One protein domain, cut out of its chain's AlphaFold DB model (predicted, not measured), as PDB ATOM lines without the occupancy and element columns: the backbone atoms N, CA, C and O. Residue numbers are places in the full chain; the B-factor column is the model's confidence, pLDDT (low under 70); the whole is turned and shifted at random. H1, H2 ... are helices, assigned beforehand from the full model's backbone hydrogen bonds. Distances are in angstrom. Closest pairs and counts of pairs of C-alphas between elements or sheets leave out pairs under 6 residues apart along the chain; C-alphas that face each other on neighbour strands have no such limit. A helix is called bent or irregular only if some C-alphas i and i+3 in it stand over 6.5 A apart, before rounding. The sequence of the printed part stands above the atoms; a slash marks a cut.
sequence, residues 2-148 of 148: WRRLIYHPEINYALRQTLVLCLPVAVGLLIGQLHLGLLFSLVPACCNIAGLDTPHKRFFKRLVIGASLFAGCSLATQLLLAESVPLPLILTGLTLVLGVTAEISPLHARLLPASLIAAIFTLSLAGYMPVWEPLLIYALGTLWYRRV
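Overview. This is residues 2 to 148 of the 148 residues of the protein "Integral membrane protein, YccS/YhfK family" of Salmonella enterica subsp. arizonae (UniProt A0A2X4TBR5). Four helices lie side by side as a flat layer in the order H2, H3, H6, H5, and two more, H7 and H4, pack side by side over one face of it, H7 crossing H3 and H4 crossing H6. At one end of the slab residues 7 to 14, of which 9 to 14 belong to H2, stick out, and the short H1, residues 2 to 6, lies beyond them. The printed part has 147 residues with seven named helices, H1 to H7 in chain order, and no named strand; the class is all helix. It is compact, with a radius of gyration of the C-alphas of 16.5 A, and flat, spanning 57 by 42 by 22 A.

Arrangement. H1, residues 2 to 6, is close to but not clearly touching H2, residues 9 to 30; their closest C-alphas are those of Ile 6 and Asn 12, 6.4 A apart. H2 has a kink of 29 degrees near residue 22, and with residues 20 to 29 alone it touches H3, residues 34 to 49, in a helical hairpin at 23 degrees, closest at the C-alphas of Gly 28 and Gly 37, 4.1 A. H4, residues 59 to 82, H5, residues 87 to 104, and H6, residues 106 to 123, form an up-and-down bundle, each running against the one before. H4 and H5 touch at Thr 77 and Ile 90, C-alphas 6.8 A apart; H5 and H6 touch at Ala 102 and Ala 109, 3.9 A between C-alphas. H6 touches H3 at a shallow tilt of 12 degrees, opposite ways, with the closest C-alphas, those of Cys 46 and Ala 114, 4.8 A apart. H7, residues 132 to 147, touches H3 at a steep tilt of 54 degrees, C-alphas of Val 43 and Gly 141 being closest at 5.3 A. H7 also touches H4 at a shallow tilt of 17 degrees, opposite ways, closest at the C-alphas of Ala 71 and Leu 135, 5.6 A. Every O i to N i+4 pair is within hydrogen-bond range in H1, H4, H5 and H7; the counts are 16 of 18 in H2, 10 of 12 in H3 and 11 of 14 in H6.

Along the chain. H1 begins at C-alpha 2 (-21.156, 3.712, -1.383). H2 measures 31.1 A, H4 34.5 A, H5 26.0 A and H6 26.9 A. H6 is only just irregular: C-alphas 110 and 113 are 6.7 A apart. H7 ends at C-alpha 147 (-1.230, 7.952, 17.177).

Size, cuts and confidence. The C-alphas of Trp 2 and Glu 83 are farthest apart, 57.9 A. The printed part has no cut and no long link. Mean pLDDT of the printed part is 71.8; residues 2 to 9, 50 to 62 and 123 to 135 are among those under 70.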
ATOM      1  N   TRP A   2     -22.568   3.599  -1.806       56.72
ATOM      2  CA  TRP A   2     -21.156   3.712  -1.383       56.72
ATOM      3  C   TRP A   2     -20.893   4.359  -0.012       56.72
ATOM      4  O   TRP A   2     -20.065   3.866   0.744       56.72
ATOM      5  N   ARG A   3     -21.642   5.405   0.370       58.22
ATOM      6  CA  ARG A   3     -21.485   6.031   1.698       58.22
ATOM      7  C   ARG A   3     -21.737   5.046   2.846       58.22
ATOM      8  O   ARG A   3     -21.018   5.075   3.830       58.22
ATOM      9  N   ARG A   4     -22.705   4.134   2.713       59.50
ATOM     10  CA  ARG A   4     -23.037   3.172   3.779       59.50
ATOM     11  C   ARG A   4     -21.944   2.111   3.978       59.50
ATOM     12  O   ARG A   4     -21.780   1.632   5.090       59.50
ATOM     13  N   LEU A   5     -21.188   1.804   2.921       60.91
ATOM     14  CA  LEU A   5     -20.043   0.892   2.964       60.91
ATOM     15  C   LEU A   5     -18.826   1.564   3.628       60.91
ATOM     16  O   LEU A   5     -18.194   0.983   4.497       60.91
ATOM     17  N   ILE A   6     -18.541   2.822   3.277       60.78
ATOM     18  CA  ILE A   6     -17.393   3.578   3.815       60.78
ATOM     19  C   ILE A   6     -17.584   3.927   5.303       60.78
ATOM     20  O   ILE A   6     -16.621   3.926   6.062       60.78
ATOM     21  N   TYR A   7     -18.823   4.183   5.744       59.66
ATOM     22  CA  TYR A   7     -19.136   4.441   7.156       59.66
ATOM     23  C   TYR A   7     -19.336   3.169   7.992       59.66
ATOM     24  O   TYR A   7     -19.611   3.277   9.188       59.66
ATOM     25  N   HIS A   8     -19.203   1.973   7.405       68.50
ATOM     26  CA  HIS A   8     -19.257   0.750   8.194       68.50
ATOM     27  C   HIS A   8     -18.031   0.714   9.123       68.50
ATOM     28  O   HIS A   8     -16.903   0.841   8.636       68.50
ATOM     29  N   PRO A   9     -18.214   0.573  10.447       68.50
ATOM     30  CA  PRO A   9     -17.136   0.739  11.424       68.50
ATOM     31  C   PRO A   9     -15.966  -0.220  11.181       68.50
ATOM     32  O   PRO A   9     -14.812   0.167  11.328       68.50
ATOM     33  N   GLU A  10     -16.254  -1.436  10.721       71.31
ATOM     34  CA  GLU A  10     -15.249  -2.448  10.375       71.31
ATOM     35  C   GLU A  10     -14.424  -2.071   9.140       71.31
ATOM     36  O   GLU A  10     -13.213  -2.271   9.119       71.31
ATOM     37  N   ILE A  11     -15.061  -1.473   8.127       70.56
ATOM     38  CA  ILE A  11     -14.376  -1.045   6.904       70.56
ATOM     39  C   ILE A  11     -13.479   0.140   7.223       70.56
ATOM     40  O   ILE A  11     -12.316   0.121   6.846       70.56
ATOM     41  N   ASN A  12     -13.969   1.127   7.972       74.69
ATOM     42  CA  ASN A  12     -13.162   2.272   8.389       74.69
ATOM     43  C   ASN A  12     -11.967   1.843   9.266       74.69
ATOM     44  O   ASN A  12     -10.863   2.370   9.130       74.69
ATOM     45  N   TYR A  13     -12.164   0.836  10.121       72.44
ATOM     46  CA  TYR A  13     -11.100   0.251  10.934       72.44
ATOM     47  C   TYR A  13     -10.044  -0.480  10.088       72.44
ATOM     48  O   TYR A  13      -8.852  -0.194  10.213       72.44
ATOM     49  N   ALA A  14     -10.464  -1.355   9.171       73.88
ATOM     50  CA  ALA A  14      -9.557  -2.061   8.265       73.88
ATOM     51  C   ALA A  14      -8.807  -1.096   7.327       73.88
ATOM     52  O   ALA A  14      -7.608  -1.254   7.082       73.88
ATOM     53  N   LEU A  15      -9.483  -0.051   6.839       75.50
ATOM     54  CA  LEU A  15      -8.871   0.994   6.018       75.50
ATOM     55  C   LEU A  15      -7.820   1.756   6.821       75.50
ATOM     56  O   LEU A  15      -6.714   1.952   6.338       75.50
ATOM     57  N   ARG A  16      -8.111   2.113   8.076       75.38
ATOM     58  CA  ARG A  16      -7.134   2.750   8.961       75.38
ATOM     59  C   ARG A  16      -5.905   1.860   9.168       75.38
ATOM     60  O   ARG A  16      -4.796   2.346   8.968       75.38
ATOM     61  N   GLN A  17      -6.080   0.577   9.496       72.50
ATOM     62  CA  GLN A  17      -4.964  -0.358   9.707       72.50
ATOM     63  C   GLN A  17      -4.100  -0.545   8.453       72.50
ATOM     64  O   GLN A  17      -2.873  -0.487   8.530       72.50
ATOM     65  N   THR A  18      -4.727  -0.719   7.288       78.25
ATOM     66  CA  THR A  18      -4.002  -0.836   6.012       78.25
ATOM     67  C   THR A  18      -3.268   0.453   5.656       78.25
ATOM     68  O   THR A  18      -2.139   0.400   5.177       78.25
ATOM     69  N   LEU A  19      -3.839   1.618   5.967       79.56
ATOM     70  CA  LEU A  19      -3.180   2.907   5.764       79.56
ATOM     71  C   LEU A  19      -1.960   3.060   6.686       79.56
ATOM     72  O   LEU A  19      -0.910   3.481   6.210       79.56
ATOM     73  N   VAL A  20      -2.043   2.638   7.958       78.50
ATOM     74  CA  VAL A  20      -0.885   2.619   8.884       78.50
ATOM     75  C   VAL A  20       0.257   1.765   8.346       78.50
ATOM     76  O   VAL A  20       1.417   2.138   8.505       78.50
ATOM     77  N   LEU A  21      -0.068   0.637   7.714       79.00
ATOM     78  CA  LEU A  21       0.907  -0.293   7.149       79.00
ATOM     79  C   LEU A  21       1.512   0.226   5.839       79.00
ATOM     80  O   LEU A  21       2.720   0.121   5.637       79.00
ATOM     81  N   CYS A  22       0.703   0.799   4.950       78.75
ATOM     82  CA  CYS A  22       1.146   1.184   3.610       78.75
ATOM     83  C   CYS A  22       1.883   2.531   3.566       78.75
ATOM     84  O   CYS A  22       2.773   2.693   2.732       78.75
ATOM     85  N   LEU A  23       1.558   3.490   4.444       80.50
ATOM     86  CA  LEU A  23       2.189   4.823   4.447       80.50
ATOM     87  C   LEU A  23       3.718   4.758   4.637       80.50
ATOM     88  O   LEU A  23       4.436   5.346   3.829       80.50
ATOM     89  N   PRO A  24       4.249   4.017   5.631       78.44
ATOM     90  CA  PRO A  24       5.691   3.899   5.837       78.44
ATOM     91  C   PRO A  24       6.411   3.215   4.675       78.44
ATOM     92  O   PRO A  24       7.523   3.602   4.326       78.44
ATOM     93  N   VAL A  25       5.767   2.229   4.042       80.75
ATOM     94  CA  VAL A  25       6.325   1.524   2.881       80.75
ATOM     95  C   VAL A  25       6.379   2.448   1.670       80.75
ATOM     96  O   VAL A  25       7.406   2.513   1.002       80.75
ATOM     97  N   ALA A  26       5.313   3.212   1.415       82.00
ATOM     98  CA  ALA A  26       5.273   4.185   0.327       82.00
ATOM     99  C   ALA A  26       6.322   5.293   0.515       82.00
ATOM    100  O   ALA A  26       7.028   5.640  -0.428       82.00
ATOM    101  N   VAL A  27       6.479   5.803   1.741       82.25
ATOM    102  CA  VAL A  27       7.516   6.796   2.072       82.25
ATOM    103  C   VAL A  27       8.919   6.199   1.924       82.25
ATOM    104  O   VAL A  27       9.781   6.823   1.309       82.25
ATOM    105  N   GLY A  28       9.145   4.975   2.410       80.69
ATOM    106  CA  GLY A  28      10.421   4.273   2.238       80.69
ATOM    107  C   GLY A  28      10.771   4.022   0.769       80.69
ATOM    108  O   GLY A  28      11.935   4.129   0.388       80.69
ATOM    109  N   LEU A  29       9.766   3.761  -0.071       83.19
ATOM    110  CA  LEU A  29       9.933   3.609  -1.516       83.19
ATOM    111  C   LEU A  29      10.294   4.940  -2.196       83.19
ATOM    112  O   LEU A  29      11.179   4.958  -3.045       83.19
ATOM    113  N   LEU A  30       9.681   6.056  -1.787       84.38
ATOM    114  CA  LEU A  30       9.997   7.392  -2.318       84.38
ATOM    115  C   LEU A  30      11.403   7.880  -1.934       84.38
ATOM    116  O   LEU A  30      12.035   8.591  -2.710       84.38
ATOM    117  N   ILE A  31      11.898   7.494  -0.757       83.81
ATOM    118  CA  ILE A  31      13.231   7.868  -0.250       83.81
ATOM    119  C   ILE A  31      14.329   6.923  -0.789       83.81
ATOM    120  O   ILE A  31      15.519   7.181  -0.623       83.81
ATOM    121  N   GLY A  32      13.955   5.826  -1.462       80.12
ATOM    122  CA  GLY A  32      14.895   4.813  -1.956       80.12
ATOM    123  C   GLY A  32      15.441   3.879  -0.865       80.12
ATOM    124  O   GLY A  32      16.336   3.080  -1.125       80.12
ATOM    125  N   GLN A  33      14.887   3.937   0.350       79.44
ATOM    126  CA  GLN A  33      15.260   3.111   1.503       79.44
ATOM    127  C   GLN A  33      14.115   2.156   1.863       79.44
ATOM    128  O   GLN A  33      13.536   2.199   2.951       79.44
ATOM    129  N   LEU A  34      13.783   1.266   0.921       77.31
ATOM    130  CA  LEU A  34      12.656   0.335   1.047       77.31
ATOM    131  C   LEU A  34      12.765  -0.562   2.292       77.31
ATOM    132  O   LEU A  34      11.756  -0.845   2.933       77.31
ATOM    133  N   HIS A  35      13.982  -0.971   2.658       73.44
ATOM    134  CA  HIS A  35      14.235  -1.799   3.836       73.44
ATOM    135  C   HIS A  35      13.765  -1.107   5.127       73.44
ATOM    136  O   HIS A  35      13.046  -1.725   5.904       73.44
ATOM    137  N   LEU A  36      14.058   0.185   5.319       73.31
ATOM    138  CA  LEU A  36      13.592   0.948   6.484       73.31
ATOM    139  C   LEU A  36      12.071   1.121   6.499       73.31
ATOM    140  O   LEU A  36      11.446   0.970   7.549       73.31
ATOM    141  N   GLY A  37      11.464   1.392   5.341       78.25
ATOM    142  CA  GLY A  37      10.007   1.521   5.227       78.25
ATOM    143  C   GLY A  37       9.267   0.223   5.563       78.25
ATOM    144  O   GLY A  37       8.263   0.243   6.280       78.25
ATOM    145  N   LEU A  38       9.790  -0.916   5.098       77.50
ATOM    146  CA  LEU A  38       9.262  -2.244   5.418       77.50
ATOM    147  C   LEU A  38       9.440  -2.579   6.901       77.50
ATOM    148  O   LEU A  38       8.487  -3.037   7.531       77.50
ATOM    149  N   LEU A  39      10.612  -2.292   7.475       74.81
ATOM    150  CA  LEU A  39      10.871  -2.496   8.902       74.81
ATOM    151  C   LEU A  39       9.905  -1.702   9.770       74.81
ATOM    152  O   LEU A  39       9.313  -2.248  10.697       74.81
ATOM    153  N   PHE A  40       9.706  -0.427   9.441       77.00
ATOM    154  CA  PHE A  40       8.810   0.434  10.194       77.00
ATOM    155  C   PHE A  40       7.351  -0.023  10.092       77.00
ATOM    156  O   PHE A  40       6.640   0.020  11.090       77.00
ATOM    157  N   SER A  41       6.907  -0.492   8.922       79.06
ATOM    158  CA  SER A  41       5.556  -1.037   8.708       79.06
ATOM    159  C   SER A  41       5.310  -2.343   9.471       79.06
ATOM    160  O   SER A  41       4.209  -2.606   9.963       79.06
ATOM    161  N   LEU A  42       6.357  -3.144   9.652       75.31
ATOM    162  CA  LEU A  42       6.257  -4.404  10.368       75.31
ATOM    163  C   LEU A  42       5.952  -4.226  11.861       75.31
ATOM    164  O   LEU A  42       5.332  -5.095  12.472       75.31
ATOM    165  N   VAL A  43       6.356  -3.100  12.458       73.94
ATOM    166  CA  VAL A  43       6.147  -2.828  13.888       73.94
ATOM    167  C   VAL A  43       4.652  -2.671  14.227       73.94
ATOM    168  O   VAL A  43       4.178  -3.391  15.112       73.94
ATOM    169  N   PRO A  44       3.863  -1.833  13.518       72.75
ATOM    170  CA  PRO A  44       2.403  -1.844  13.589       72.75
ATOM    171  C   PRO A  44       1.778  -3.217  13.326       72.75
ATOM    172  O   PRO A  44       0.845  -3.594  14.033       72.75
ATOM    173  N   ALA A  45       2.296  -3.991  12.359       75.69
ATOM    174  CA  ALA A  45       1.787  -5.338  12.074       75.69
ATOM    175  C   ALA A  45       1.967  -6.281  13.277       75.69
ATOM    176  O   ALA A  45       1.028  -6.967  13.681       75.69
ATOM    177  N   CYS A  46       3.148  -6.259  13.901       74.19
ATOM    178  CA  CYS A  46       3.455  -7.033  15.103       74.19
ATOM    179  C   CYS A  46       2.578  -6.606  16.292       74.19
ATOM    180  O   CYS A  46       2.116  -7.453  17.057       74.19
ATOM    181  N   CYS A  47       2.297  -5.306  16.427       73.56
ATOM    182  CA  CYS A  47       1.403  -4.777  17.462       73.56
ATOM    183  C   CYS A  47      -0.057  -5.224  17.266       73.56
ATOM    184  O   CYS A  47      -0.725  -5.571  18.245       73.56
ATOM    185  N   ASN A  48      -0.524  -5.276  16.015       75.56
ATOM    186  CA  ASN A  48      -1.854  -5.771  15.656       75.56
ATOM    187  C   ASN A  48      -1.990  -7.280  15.936       75.56
ATOM    188  O   ASN A  48      -2.919  -7.702  16.622       75.56
ATOM    189  N   ILE A  49      -1.005  -8.095  15.528       71.19
ATOM    190  CA  ILE A  49      -0.973  -9.549  15.809       71.19
ATOM    191  C   ILE A  49      -0.971  -9.829  17.318       71.19
ATOM    192  O   ILE A  49      -1.679 -10.717  17.792       71.19
ATOM    193  N   ALA A  50      -0.229  -9.035  18.094       68.69
ATOM    194  CA  ALA A  50      -0.219  -9.143  19.549       68.69
ATOM    195  C   ALA A  50      -1.536  -8.671  20.212       68.69
ATOM    196  O   ALA A  50      -1.693  -8.759  21.435       68.69
ATOM    197  N   GLY A  51      -2.514  -8.208  19.426       67.00
ATOM    198  CA  GLY A  51      -3.844  -7.829  19.889       67.00
ATOM    199  C   GLY A  51      -3.839  -6.577  20.760       67.00
ATOM    200  O   GLY A  51      -4.712  -6.428  21.627       67.00
ATOM    201  N   LEU A  52      -2.852  -5.692  20.564       66.06
ATOM    202  CA  LEU A  52      -2.795  -4.426  21.291       66.06
ATOM    203  C   LEU A  52      -3.911  -3.472  20.869       66.06
ATOM    204  O   LEU A  52      -4.280  -2.631  21.672       66.06
ATOM    205  N   ASP A  53      -4.526  -3.676  19.710       62.19
ATOM    206  CA  ASP A  53      -5.621  -2.885  19.137       62.19
ATOM    207  C   ASP A  53      -6.881  -2.714  20.011       62.19
ATOM    208  O   ASP A  53      -7.710  -1.841  19.757       62.19
ATOM    209  N   THR A  54      -7.063  -3.532  21.052       58.75
ATOM    210  CA  THR A  54      -8.254  -3.447  21.914       58.75
ATOM    211  C   THR A  54      -8.102  -2.333  22.966       58.75
ATOM    212  O   THR A  54      -7.220  -2.422  23.833       58.75
ATOM    213  N   PRO A  55      -8.957  -1.284  22.959       52.91
ATOM    214  CA  PRO A  55      -8.848  -0.151  23.875       52.91
ATOM    215  C   PRO A  55      -9.282  -0.569  25.286       52.91
ATOM    216  O   PRO A  55     -10.423  -0.409  25.707       52.91
ATOM    217  N   HIS A  56      -8.348  -1.142  26.038       61.22
ATOM    218  CA  HIS A  56      -8.539  -1.515  27.435       61.22
ATOM    219  C   HIS A  56      -7.945  -0.435  28.352       61.22
ATOM    220  O   HIS A  56      -6.941   0.191  28.013       61.22
ATOM    221  N   LYS A  57      -8.452  -0.294  29.587       55.41
ATOM    222  CA  LYS A  57      -7.913   0.625  30.628       55.41
ATOM    223  C   LYS A  57      -6.389   0.532  30.885       55.41
ATOM    224  O   LYS A  57      -5.836   1.390  31.562       55.41
ATOM    225  N   ARG A  58      -5.698  -0.507  30.390       63.75
ATOM    226  CA  ARG A  58      -4.243  -0.732  30.530       63.75
ATOM    227  C   ARG A  58      -3.509  -0.851  29.181       63.75
ATOM    228  O   ARG A  58      -2.434  -1.447  29.143       63.75
ATOM    229  N   PHE A  59      -4.063  -0.299  28.095       66.06
ATOM    230  CA  PHE A  59      -3.465  -0.306  26.748       66.06
ATOM    231  C   PHE A  59      -2.008   0.181  26.752       66.06
ATOM    232  O   PHE A  59      -1.119  -0.516  26.276       66.06
ATOM    233  N   PHE A  60      -1.734   1.314  27.409       66.38
ATOM    234  CA  PHE A  60      -0.383   1.880  27.460       66.38
ATOM    235  C   PHE A  60       0.632   0.956  28.153       66.38
ATOM    236  O   PHE A  60       1.742   0.785  27.665       66.38
ATOM    237  N   LYS A  61       0.239   0.292  29.252       68.00
ATOM    238  CA  LYS A  61       1.113  -0.680  29.930       68.00
ATOM    239  C   LYS A  61       1.428  -1.873  29.027       68.00
ATOM    240  O   LYS A  61       2.571  -2.301  28.983       68.00
ATOM    241  N   ARG A  62       0.437  -2.384  28.290       69.12
ATOM    242  CA  ARG A  62       0.626  -3.499  27.345       69.12
ATOM    243  C   ARG A  62       1.547  -3.111  26.186       69.12
ATOM    244  O   ARG A  62       2.393  -3.911  25.811       69.12
ATOM    245  N   LEU A  63       1.428  -1.879  25.687       70.88
ATOM    246  CA  LEU A  63       2.277  -1.342  24.622       70.88
ATOM    247  C   LEU A  63       3.733  -1.193  25.053       70.88
ATOM    248  O   LEU A  63       4.621  -1.628  24.329       70.88
ATOM    249  N   VAL A  64       3.976  -0.674  26.256       70.69
ATOM    250  CA  VAL A  64       5.335  -0.591  26.812       70.69
ATOM    251  C   VAL A  64       5.929  -1.985  27.035       70.69
ATOM    252  O   VAL A  64       7.079  -2.210  26.676       70.69
ATOM    253  N   ILE A  65       5.145  -2.939  27.554       73.00
ATOM    254  CA  ILE A  65       5.599  -4.328  27.746       73.00
ATOM    255  C   ILE A  65       5.952  -4.973  26.397       73.00
ATOM    256  O   ILE A  65       7.041  -5.523  26.258       73.00
ATOM    257  N   GLY A  66       5.090  -4.849  25.383       71.69
ATOM    258  CA  GLY A  66       5.357  -5.379  24.042       71.69
ATOM    259  C   GLY A  66       6.590  -4.752  23.392       71.69
ATOM    260  O   GLY A  66       7.472  -5.473  22.935       71.69
ATOM    261  N   ALA A  67       6.712  -3.422  23.443       72.00
ATOM    262  CA  ALA A  67       7.883  -2.706  22.934       72.00
ATOM    263  C   ALA A  67       9.176  -3.146  23.641       72.00
ATOM    264  O   ALA A  67      10.185  -3.385  22.981       72.00
ATOM    265  N   SER A  68       9.138  -3.310  24.968       74.56
ATOM    266  CA  SER A  68      10.290  -3.783  25.744       74.56
ATOM    267  C   SER A  68      10.673  -5.227  25.418       74.56
ATOM    268  O   SER A  68      11.857  -5.537  25.359       74.56
ATOM    269  N   LEU A  69       9.695  -6.096  25.135       74.12
ATOM    270  CA  LEU A  69       9.941  -7.478  24.723       74.12
ATOM    271  C   LEU A  69      10.526  -7.555  23.312       74.12
ATOM    272  O   LEU A  69      11.452  -8.332  23.089       74.12
ATOM    273  N   PHE A  70      10.039  -6.737  22.373       72.12
ATOM    274  CA  PHE A  70      10.600  -6.661  21.020       72.12
ATOM    275  C   PHE A  70      12.029  -6.117  21.037       72.12
ATOM    276  O   PHE A  70      12.924  -6.741  20.470       72.12
ATOM    277  N   ALA A  71      12.261  -5.016  21.757       73.88
ATOM    278  CA  ALA A  71      13.595  -4.453  21.949       73.88
ATOM    279  C   ALA A  71      14.531  -5.444  22.663       73.88
ATOM    280  O   ALA A  71      15.665  -5.632  22.237       73.88
ATOM    281  N   GLY A  72      14.045  -6.129  23.701       76.88
ATOM    282  CA  GLY A  72      14.804  -7.128  24.451       76.88
ATOM    283  C   GLY A  72      15.186  -8.347  23.611       76.88
ATOM    284  O   GLY A  72      16.345  -8.748  23.626       76.88
ATOM    285  N   CYS A  73      14.256  -8.902  22.826       74.12
ATOM    286  CA  CYS A  73      14.550 -10.018  21.919       74.12
ATOM    287  C   CYS A  73      15.509  -9.599  20.792       74.12
ATOM    288  O   CYS A  73      16.429 -10.347  20.456       74.12
ATOM    289  N   SER A  74      15.336  -8.396  20.239       72.31
ATOM    290  CA  SER A  74      16.242  -7.815  19.240       72.31
ATOM    291  C   SER A  74      17.664  -7.653  19.794       72.31
ATOM    292  O   SER A  74      18.626  -8.068  19.158       72.31
ATOM    293  N   LEU A  75      17.815  -7.107  21.003       76.69
ATOM    294  CA  LEU A  75      19.130  -6.954  21.634       76.69
ATOM    295  C   LEU A  75      19.755  -8.300  21.990       76.69
ATOM    296  O   LEU A  75      20.932  -8.516  21.721       76.69
ATOM    297  N   ALA A  76      18.975  -9.218  22.564       76.50
ATOM    298  CA  ALA A  76      19.459 -10.544  22.921       76.50
ATOM    299  C   ALA A  76      19.964 -11.300  21.683       76.50
ATOM    300  O   ALA A  76      21.066 -11.837  21.710       76.50
ATOM    301  N   THR A  77      19.213 -11.285  20.576       75.00
ATOM    302  CA  THR A  77      19.675 -11.898  19.318       75.00
ATOM    303  C   THR A  77      20.965 -11.259  18.811       75.00
ATOM    304  O   THR A  77      21.896 -11.987  18.486       75.00
ATOM    305  N   GLN A  78      21.073  -9.927  18.799       73.94
ATOM    306  CA  GLN A  78      22.283  -9.236  18.336       73.94
ATOM    307  C   GLN A  78      23.512  -9.521  19.212       73.94
ATOM    308  O   GLN A  78      24.598  -9.738  18.676       73.94
ATOM    309  N   LEU A  79      23.348  -9.572  20.536       77.62
ATOM    310  CA  LEU A  79      24.430  -9.893  21.472       77.62
ATOM    311  C   LEU A  79      24.880 -11.355  21.348       77.62
ATOM    312  O   LEU A  79      26.077 -11.621  21.283       77.62
ATOM    313  N   LEU A  80      23.939 -12.301  21.260       77.12
ATOM    314  CA  LEU A  80      24.278 -13.717  21.099       77.12
ATOM    315  C   LEU A  80      24.907 -14.007  19.726       77.12
ATOM    316  O   LEU A  80      25.775 -14.873  19.634       77.12
ATOM    317  N   LEU A  81      24.519 -13.279  18.670       75.69
ATOM    318  CA  LEU A  81      25.211 -13.363  17.378       75.69
ATOM    319  C   LEU A  81      26.635 -12.807  17.438       75.69
ATOM    320  O   LEU A  81      27.517 -13.364  16.787       75.69
ATOM    321  N   ALA A  82      26.872 -11.735  18.201       76.75
ATOM    322  CA  ALA A  82      28.213 -11.174  18.374       76.75
ATOM    323  C   ALA A  82      29.166 -12.161  19.075       76.75
ATOM    324  O   ALA A  82      30.337 -12.237  18.717       76.75
ATOM    325  N   GLU A  83      28.646 -12.973  19.998       80.56
ATOM    326  CA  GLU A  83      29.363 -14.067  20.673       80.56
ATOM    327  C   GLU A  83      29.464 -15.354  19.826       80.56
ATOM    328  O   GLU A  83      29.849 -16.411  20.324       80.56
ATOM    329  N   SER A  84      29.138 -15.304  18.527       74.81
ATOM    330  CA  SER A  84      29.218 -16.435  17.582       74.81
ATOM    331  C   SER A  84      28.377 -17.670  17.954       74.81
ATOM    332  O   SER A  84      28.646 -18.785  17.500       74.81
ATOM    333  N   VAL A  85      27.313 -17.488  18.744       77.56
ATOM    334  CA  VAL A  85      26.379 -18.571  19.083       77.56
ATOM    335  C   VAL A  85      25.603 -18.985  17.824       77.56
ATOM    336  O   VAL A  85      25.091 -18.128  17.098       77.56
ATOM    337  N   PRO A  86      25.458 -20.291  17.534       80.19
ATOM    338  CA  PRO A  86      24.762 -20.736  16.337       80.19
ATOM    339  C   PRO A  86      23.265 -20.391  16.415       80.19
ATOM    340  O   PRO A  86      22.585 -20.671  17.404       80.19
ATOM    341  N   LEU A  87      22.740 -19.830  15.322       77.38
ATOM    342  CA  LEU A  87      21.343 -19.397  15.152       77.38
ATOM    343  C   LEU A  87      20.278 -20.387  15.676       77.38
ATOM    344  O   LEU A  87      19.333 -19.927  16.322       77.38
ATOM    345  N   PRO A  88      20.397 -21.719  15.470       80.25
ATOM    346  CA  PRO A  88      19.424 -22.675  15.991       80.25
ATOM    347  C   PRO A  88      19.304 -22.641  17.519       80.25
ATOM    348  O   PRO A  88      18.200 -22.774  18.043       80.25
ATOM    349  N   LEU A  89      20.405 -22.412  18.244       80.19
ATOM    350  CA  LEU A  89      20.391 -22.323  19.710       80.19
ATOM    351  C   LEU A  89      19.731 -21.029  20.186       80.19
ATOM    352  O   LEU A  89      18.969 -21.041  21.148       80.19
ATOM    353  N   ILE A  90      19.968 -19.922  19.482       79.94
ATOM    354  CA  ILE A  90      19.364 -18.627  19.812       79.94
ATOM    355  C   ILE A  90      17.843 -18.696  19.642       79.94
ATOM    356  O   ILE A  90      17.096 -18.304  20.538       79.94
ATOM    357  N   LEU A  91      17.377 -19.234  18.511       80.06
ATOM    358  CA  LEU A  91      15.948 -19.344  18.226       80.06
ATOM    359  C   LEU A  91      15.249 -20.337  19.158       80.06
ATOM    360  O   LEU A  91      14.174 -20.019  19.652       80.06
ATOM    361  N   THR A  92      15.852 -21.494  19.447       80.62
ATOM    362  CA  THR A  92      15.281 -22.474  20.394       80.62
ATOM    363  C   THR A  92      15.263 -21.960  21.834       80.62
ATOM    364  O   THR A  92      14.286 -22.174  22.550       80.62
ATOM    365  N   GLY A  93      16.297 -21.230  22.259       81.81
ATOM    366  CA  GLY A  93      16.327 -20.573  23.566       81.81
ATOM    367  C   GLY A  93      15.248 -19.496  23.693       81.81
ATOM    368  O   GLY A  93      14.499 -19.479  24.670       81.81
ATOM    369  N   LEU A  94      15.112 -18.633  22.682       78.00
ATOM    370  CA  LEU A  94      14.076 -17.598  22.664       78.00
ATOM    371  C   LEU A  94      12.670 -18.194  22.630       78.00
ATOM    372  O   LEU A  94      11.813 -17.732  23.381       78.00
ATOM    373  N   THR A  95      12.417 -19.222  21.817       79.50
ATOM    374  CA  THR A  95      11.097 -19.872  21.770       79.50
ATOM    375  C   THR A  95      10.758 -20.576  23.078       79.50
ATOM    376  O   THR A  95       9.603 -20.519  23.487       79.50
ATOM    377  N   LEU A  96      11.730 -21.170  23.778       80.50
ATOM    378  CA  LEU A  96      11.512 -21.755  25.105       80.50
ATOM    379  C   LEU A  96      11.175 -20.692  26.151       80.50
ATOM    380  O   LEU A  96      10.175 -20.823  26.856       80.50
ATOM    381  N   VAL A  97      11.963 -19.617  26.238       78.44
ATOM    382  CA  VAL A  97      11.729 -18.540  27.217       78.44
ATOM    383  C   VAL A  97      10.398 -17.834  26.944       78.44
ATOM    384  O   VAL A  97       9.605 -17.599  27.863       78.44
ATOM    385  N   LEU A  98      10.105 -17.536  25.677       75.56
ATOM    386  CA  LEU A  98       8.837 -16.931  25.269       75.56
ATOM    387  C   LEU A  98       7.659 -17.905  25.427       75.56
ATOM    388  O   LEU A  98       6.575 -17.481  25.812       75.56
ATOM    389  N   GLY A  99       7.864 -19.201  25.191       75.19
ATOM    390  CA  GLY A  99       6.857 -20.252  25.358       75.19
ATOM    391  C   GLY A  99       6.461 -20.471  26.817       75.19
ATOM    392  O   GLY A  99       5.277 -20.509  27.139       75.19
ATOM    393  N   VAL A 100       7.435 -20.512  27.727       76.94
ATOM    394  CA  VAL A 100       7.164 -20.599  29.172       76.94
ATOM    395  C   VAL A 100       6.476 -19.328  29.670       76.94
ATOM    396  O   VAL A 100       5.530 -19.398  30.449       76.94
ATOM    397  N   THR A 101       6.895 -18.151  29.201       70.50
ATOM    398  CA  THR A 101       6.227 -16.893  29.581       70.50
ATOM    399  C   THR A 101       4.830 -16.749  28.974       70.50
ATOM    400  O   THR A 101       3.969 -16.128  29.599       70.50
ATOM    401  N   ALA A 102       4.565 -17.365  27.817       68.19
ATOM    402  CA  ALA A 102       3.237 -17.446  27.213       68.19
ATOM    403  C   ALA A 102       2.235 -18.242  28.064       68.19
ATOM    404  O   ALA A 102       1.089 -17.812  28.192       68.19
ATOM    405  N   GLU A 103       2.667 -19.332  28.699       71.75
ATOM    406  CA  GLU A 103       1.837 -20.126  29.624       71.75
ATOM    407  C   GLU A 103       1.461 -19.354  30.901       71.75
ATOM    408  O   GLU A 103       0.385 -19.536  31.465       71.75
ATOM    409  N   ILE A 104       2.306 -18.415  31.342       72.38
ATOM    410  CA  ILE A 104       2.063 -17.626  32.564       72.38
ATOM    411  C   ILE A 104       0.919 -16.615  32.372       72.38
ATOM    412  O   ILE A 104       0.265 -16.210  33.338       72.38
ATOM    413  N   SER A 105       0.657 -16.156  31.142       64.25
ATOM    414  CA  SER A 105      -0.405 -15.179  30.901       64.25
ATOM    415  C   SER A 105      -0.894 -15.170  29.450       64.25
ATOM    416  O   SER A 105      -0.083 -15.042  28.532       64.25
ATOM    417  N   PRO A 106      -2.221 -15.104  29.213       65.06
ATOM    418  CA  PRO A 106      -2.798 -15.055  27.865       65.06
ATOM    419  C   PRO A 106      -2.367 -13.816  27.065       65.06
ATOM    420  O   PRO A 106      -2.512 -13.772  25.846       65.06
ATOM    421  N   LEU A 107      -1.832 -12.793  27.743       63.78
ATOM    422  CA  LEU A 107      -1.237 -11.638  27.087       63.78
ATOM    423  C   LEU A 107       0.113 -11.967  26.439       63.78
ATOM    424  O   LEU A 107       0.380 -11.528  25.325       63.78
ATOM    425  N   HIS A 108       0.942 -12.750  27.130       64.19
ATOM    426  CA  HIS A 108       2.262 -13.165  26.662       64.19
ATOM    427  C   HIS A 108       2.149 -14.211  25.546       64.19
ATOM    428  O   HIS A 108       2.924 -14.165  24.593       64.19
ATOM    429  N   ALA A 109       1.107 -15.049  25.570       61.66
ATOM    430  CA  ALA A 109       0.796 -15.975  24.479       61.66
ATOM    431  C   ALA A 109       0.550 -15.278  23.129       61.66
ATOM    432  O   ALA A 109       0.959 -15.784  22.087       61.66
ATOM    433  N   ARG A 110      -0.063 -14.087  23.134       66.88
ATOM    434  CA  ARG A 110      -0.259 -13.285  21.910       66.88
ATOM    435  C   ARG A 110       1.000 -12.534  21.475       66.88
ATOM    436  O   ARG A 110       1.142 -12.214  20.300       66.88
ATOM    437  N   LEU A 111       1.913 -12.261  22.405       66.75
ATOM    438  CA  LEU A 111       3.172 -11.557  22.144       66.75
ATOM    439  C   LEU A 111       4.246 -12.470  21.531       66.75
ATOM    440  O   LEU A 111       5.117 -11.963  20.831       66.75
ATOM    441  N   LEU A 112       4.158 -13.788  21.741       71.12
ATOM    442  CA  LEU A 112       5.102 -14.792  21.235       71.12
ATOM    443  C   LEU A 112       5.311 -14.759  19.704       71.12
ATOM    444  O   LEU A 112       6.461 -14.669  19.275       71.12
ATOM    445  N   PRO A 113       4.270 -14.793  18.844       68.75
ATOM    446  CA  PRO A 113       4.482 -14.711  17.397       68.75
ATOM    447  C   PRO A 113       5.092 -13.367  16.986       68.75
ATOM    448  O   PRO A 113       5.953 -13.318  16.113       68.75
ATOM    449  N   ALA A 114       4.702 -12.278  17.650       70.69
ATOM    450  CA  ALA A 114       5.205 -10.946  17.344       70.69
ATOM    451  C   ALA A 114       6.688 -10.774  17.729       70.69
ATOM    452  O   ALA A 114       7.445 -10.144  16.993       70.69
ATOM    453  N   SER A 115       7.136 -11.367  18.843       69.50
ATOM    454  CA  SER A 115       8.536 -11.290  19.274       69.50
ATOM    455  C   SER A 115       9.457 -12.177  18.441       69.50
ATOM    456  O   SER A 115      10.592 -11.780  18.179       69.50
ATOM    457  N   LEU A 116       8.972 -13.323  17.953       71.50
ATOM    458  CA  LEU A 116       9.712 -14.142  16.991       71.50
ATOM    459  C   LEU A 116       9.856 -13.446  15.638       71.50
ATOM    460  O   LEU A 116      10.941 -13.467  15.063       71.50
ATOM    461  N   ILE A 117       8.805 -12.777  15.155       74.19
ATOM    462  CA  ILE A 117       8.885 -11.966  13.934       74.19
ATOM    463  C   ILE A 117       9.924 -10.850  14.111       74.19
ATOM    464  O   ILE A 117      10.789 -10.693  13.250       74.19
ATOM    465  N   ALA A 118       9.903 -10.136  15.243       71.06
ATOM    466  CA  ALA A 118      10.904  -9.113  15.550       71.06
ATOM    467  C   ALA A 118      12.331  -9.693  15.593       71.06
ATOM    468  O   ALA A 118      13.251  -9.113  15.020       71.06
ATOM    469  N   ALA A 119      12.525 -10.864  16.209       69.62
ATOM    470  CA  ALA A 119      13.818 -11.545  16.249       69.62
ATOM    471  C   ALA A 119      14.320 -11.925  14.841       69.62
ATOM    472  O   ALA A 119      15.442 -11.575  14.484       69.62
ATOM    473  N   ILE A 120      13.482 -12.558  14.012       73.69
ATOM    474  CA  ILE A 120      13.819 -12.939  12.625       73.69
ATOM    475  C   ILE A 120      14.167 -11.705  11.784       73.69
ATOM    476  O   ILE A 120      15.129 -11.719  11.018       73.69
ATOM    477  N   PHE A 121      13.431 -10.609  11.954       71.38
ATOM    478  CA  PHE A 121      13.733  -9.366  11.249       71.38
ATOM    479  C   PHE A 121      15.034  -8.715  11.709       71.38
ATOM    480  O   PHE A 121      15.771  -8.170  10.890       71.38
ATOM    481  N   THR A 122      15.358  -8.816  12.996       70.00
ATOM    482  CA  THR A 122      16.630  -8.316  13.533       70.00
ATOM    483  C   THR A 122      17.816  -9.107  12.971       70.00
ATOM    484  O   THR A 122      18.843  -8.517  12.643       70.00
ATOM    485  N   LEU A 123      17.655 -10.420  12.762       69.19
ATOM    486  CA  LEU A 123      18.642 -11.248  12.055       69.19
ATOM    487  C   LEU A 123      18.857 -10.780  10.615       69.19
ATOM    488  O   LEU A 123      19.994 -10.734  10.157       69.19
ATOM    489  N   SER A 124      17.790 -10.377   9.919       66.06
ATOM    490  CA  SER A 124      17.893  -9.842   8.555       66.06
ATOM    491  C   SER A 124      18.665  -8.514   8.477       66.06
ATOM    492  O   SER A 124      19.045  -8.111   7.380       66.06
ATOM    493  N   LEU A 125      18.891  -7.838   9.610       65.62
ATOM    494  CA  LEU A 125      19.665  -6.595   9.711       65.62
ATOM    495  C   LEU A 125      21.055  -6.791  10.319       65.62
ATOM    496  O   LEU A 125      21.861  -5.856  10.313       65.62
ATOM    497  N   ALA A 126      21.347  -7.984  10.841       63.81
ATOM    498  CA  ALA A 126      22.637  -8.300  11.429       63.81
ATOM    499  C   ALA A 126      23.734  -8.167  10.358       63.81
ATOM    500  O   ALA A 126      23.746  -8.894   9.368       63.81
ATOM    501  N   GLY A 127      24.631  -7.196  10.549       60.19
ATOM    502  CA  GLY A 127      25.722  -6.877   9.619       60.19
ATOM    503  C   GLY A 127      25.471  -5.688   8.682       60.19
ATOM    504  O   GLY A 127      26.430  -5.201   8.089       60.19
ATOM    505  N   TYR A 128      24.239  -5.173   8.586       61.22
ATOM    506  CA  TYR A 128      23.913  -3.993   7.765       61.22
ATOM    507  C   TYR A 128      23.698  -2.719   8.584       61.22
ATOM    508  O   TYR A 128      23.888  -1.627   8.056       61.22
ATOM    509  N   MET A 129      23.299  -2.843   9.856       62.56
ATOM    510  CA  MET A 129      22.941  -1.698  10.698       62.56
ATOM    511  C   MET A 129      23.493  -1.827  12.129       62.56
ATOM    512  O   MET A 129      23.552  -2.941  12.661       62.56
ATOM    513  N   PRO A 130      23.888  -0.718  12.787       66.44
ATOM    514  CA  PRO A 130      24.216  -0.689  14.209       66.44
ATOM    515  C   PRO A 130      23.059  -1.176  15.096       66.44
ATOM    516  O   PRO A 130      21.884  -0.931  14.835       66.44
ATOM    517  N   VAL A 131      23.424  -1.793  16.221       66.25
ATOM    518  CA  VAL A 131      22.538  -2.401  17.238       66.25
ATOM    519  C   VAL A 131      21.404  -1.465  17.709       66.25
ATOM    520  O   VAL A 131      20.312  -1.914  18.049       66.25
ATOM    521  N   TRP A 132      21.627  -0.148  17.689       66.19
ATOM    522  CA  TRP A 132      20.683   0.863  18.182       66.19
ATOM    523  C   TRP A 132      19.566   1.237  17.193       66.19
ATOM    524  O   TRP A 132      18.490   1.655  17.626       66.19
ATOM    525  N   GLU A 133      19.785   1.097  15.881       68.00
ATOM    526  CA  GLU A 133      18.808   1.504  14.855       68.00
ATOM    527  C   GLU A 133      17.520   0.671  14.883       68.00
ATOM    528  O   GLU A 133      16.439   1.267  14.925       68.00
ATOM    529  N   PRO A 134      17.577  -0.673  14.961       67.06
ATOM    530  CA  PRO A 134      16.379  -1.490  15.134       67.06
ATOM    531  C   PRO A 134      15.596  -1.104  16.392       67.06
ATOM    532  O   PRO A 134      14.369  -1.031  16.363       67.06
ATOM    533  N   LEU A 135      16.295  -0.763  17.482       69.00
ATOM    534  CA  LEU A 135      15.676  -0.326  18.733       69.00
ATOM    535  C   LEU A 135      14.851   0.955  18.557       69.00
ATOM    536  O   LEU A 135      13.714   1.036  19.029       69.00
ATOM    537  N   LEU A 136      15.415   1.942  17.856       70.56
ATOM    538  CA  LEU A 136      14.734   3.198  17.547       70.56
ATOM    539  C   LEU A 136      13.540   2.973  16.620       70.56
ATOM    540  O   LEU A 136      12.489   3.567  16.844       70.56
ATOM    541  N   ILE A 137      13.661   2.087  15.630       74.44
ATOM    542  CA  ILE A 137      12.564   1.750  14.714       74.44
ATOM    543  C   ILE A 137      11.418   1.068  15.471       74.44
ATOM    544  O   ILE A 137      10.261   1.446  15.289       74.44
ATOM    545  N   TYR A 138      11.711   0.131  16.377       71.56
ATOM    546  CA  TYR A 138      10.687  -0.506  17.212       71.56
ATOM    547  C   TYR A 138      10.026   0.490  18.183       71.56
ATOM    548  O   TYR A 138       8.801   0.486  18.342       71.56
ATOM    549  N   ALA A 139      10.793   1.399  18.790       69.94
ATOM    550  CA  ALA A 139      10.253   2.439  19.668       69.94
ATOM    551  C   ALA A 139       9.396   3.471  18.905       69.94
ATOM    552  O   ALA A 139       8.299   3.826  19.342       69.94
ATOM    553  N   LEU A 140       9.855   3.931  17.742       73.75
ATOM    554  CA  LEU A 140       9.120   4.888  16.913       73.75
ATOM    555  C   LEU A 140       7.896   4.248  16.250       73.75
ATOM    556  O   LEU A 140       6.842   4.878  16.207       73.75
ATOM    557  N   GLY A 141       7.992   2.998  15.797       71.38
ATOM    558  CA  GLY A 141       6.877   2.257  15.203       71.38
ATOM    559  C   GLY A 141       5.755   1.976  16.207       71.38
ATOM    560  O   GLY A 141       4.577   2.135  15.886       71.38
ATOM    561  N   THR A 142       6.101   1.655  17.459       71.00
ATOM    562  CA  THR A 142       5.115   1.494  18.546       71.00
ATOM    563  C   THR A 142       4.475   2.830  18.953       71.00
ATOM    564  O   THR A 142       3.277   2.877  19.243       71.00
ATOM    565  N   LEU A 143       5.225   3.939  18.911       70.06
ATOM    566  CA  LEU A 143       4.686   5.296  19.098       70.06
ATOM    567  C   LEU A 143       3.793   5.756  17.936       70.06
ATOM    568  O   LEU A 143       2.790   6.431  18.172       70.06
ATOM    569  N   TRP A 144       4.135   5.395  16.701       70.38
ATOM    570  CA  TRP A 144       3.338   5.687  15.510       70.38
ATOM    571  C   TRP A 144       1.993   4.973  15.561       70.38
ATOM    572  O   TRP A 144       0.955   5.610  15.396       70.38
ATOM    573  N   TYR A 145       2.001   3.686  15.910       66.50
ATOM    574  CA  TYR A 145       0.784   2.904  16.106       66.50
ATOM    575  C   TYR A 145      -0.134   3.490  17.192       66.50
ATOM    576  O   TYR A 145      -1.347   3.462  17.048       66.50
ATOM    577  N   ARG A 146       0.417   4.114  18.245       62.94
ATOM    578  CA  ARG A 146      -0.387   4.810  19.268       62.94
ATOM    579  C   ARG A 146      -1.154   6.026  18.724       62.94
ATOM    580  O   ARG A 146      -2.162   6.406  19.318       62.94
ATOM    581  N   ARG A 147      -0.633   6.708  17.699       57.91
ATOM    582  CA  ARG A 147      -1.230   7.952  17.177       57.91
ATOM    583  C   ARG A 147      -2.369   7.713  16.192       57.91
ATOM    584  O   ARG A 147      -3.098   8.666  15.915       57.91
ATOM    585  N   VAL A 148      -2.498   6.500  15.664       52.84
ATOM    586  CA  VAL A 148      -3.536   6.147  14.695       52.84
ATOM    587  C   VAL A 148      -4.745   5.572  15.410       52.84
ATOM    588  O   VAL A 148      -5.858   6.061  15.118       52.84
TER     589      VAL A 148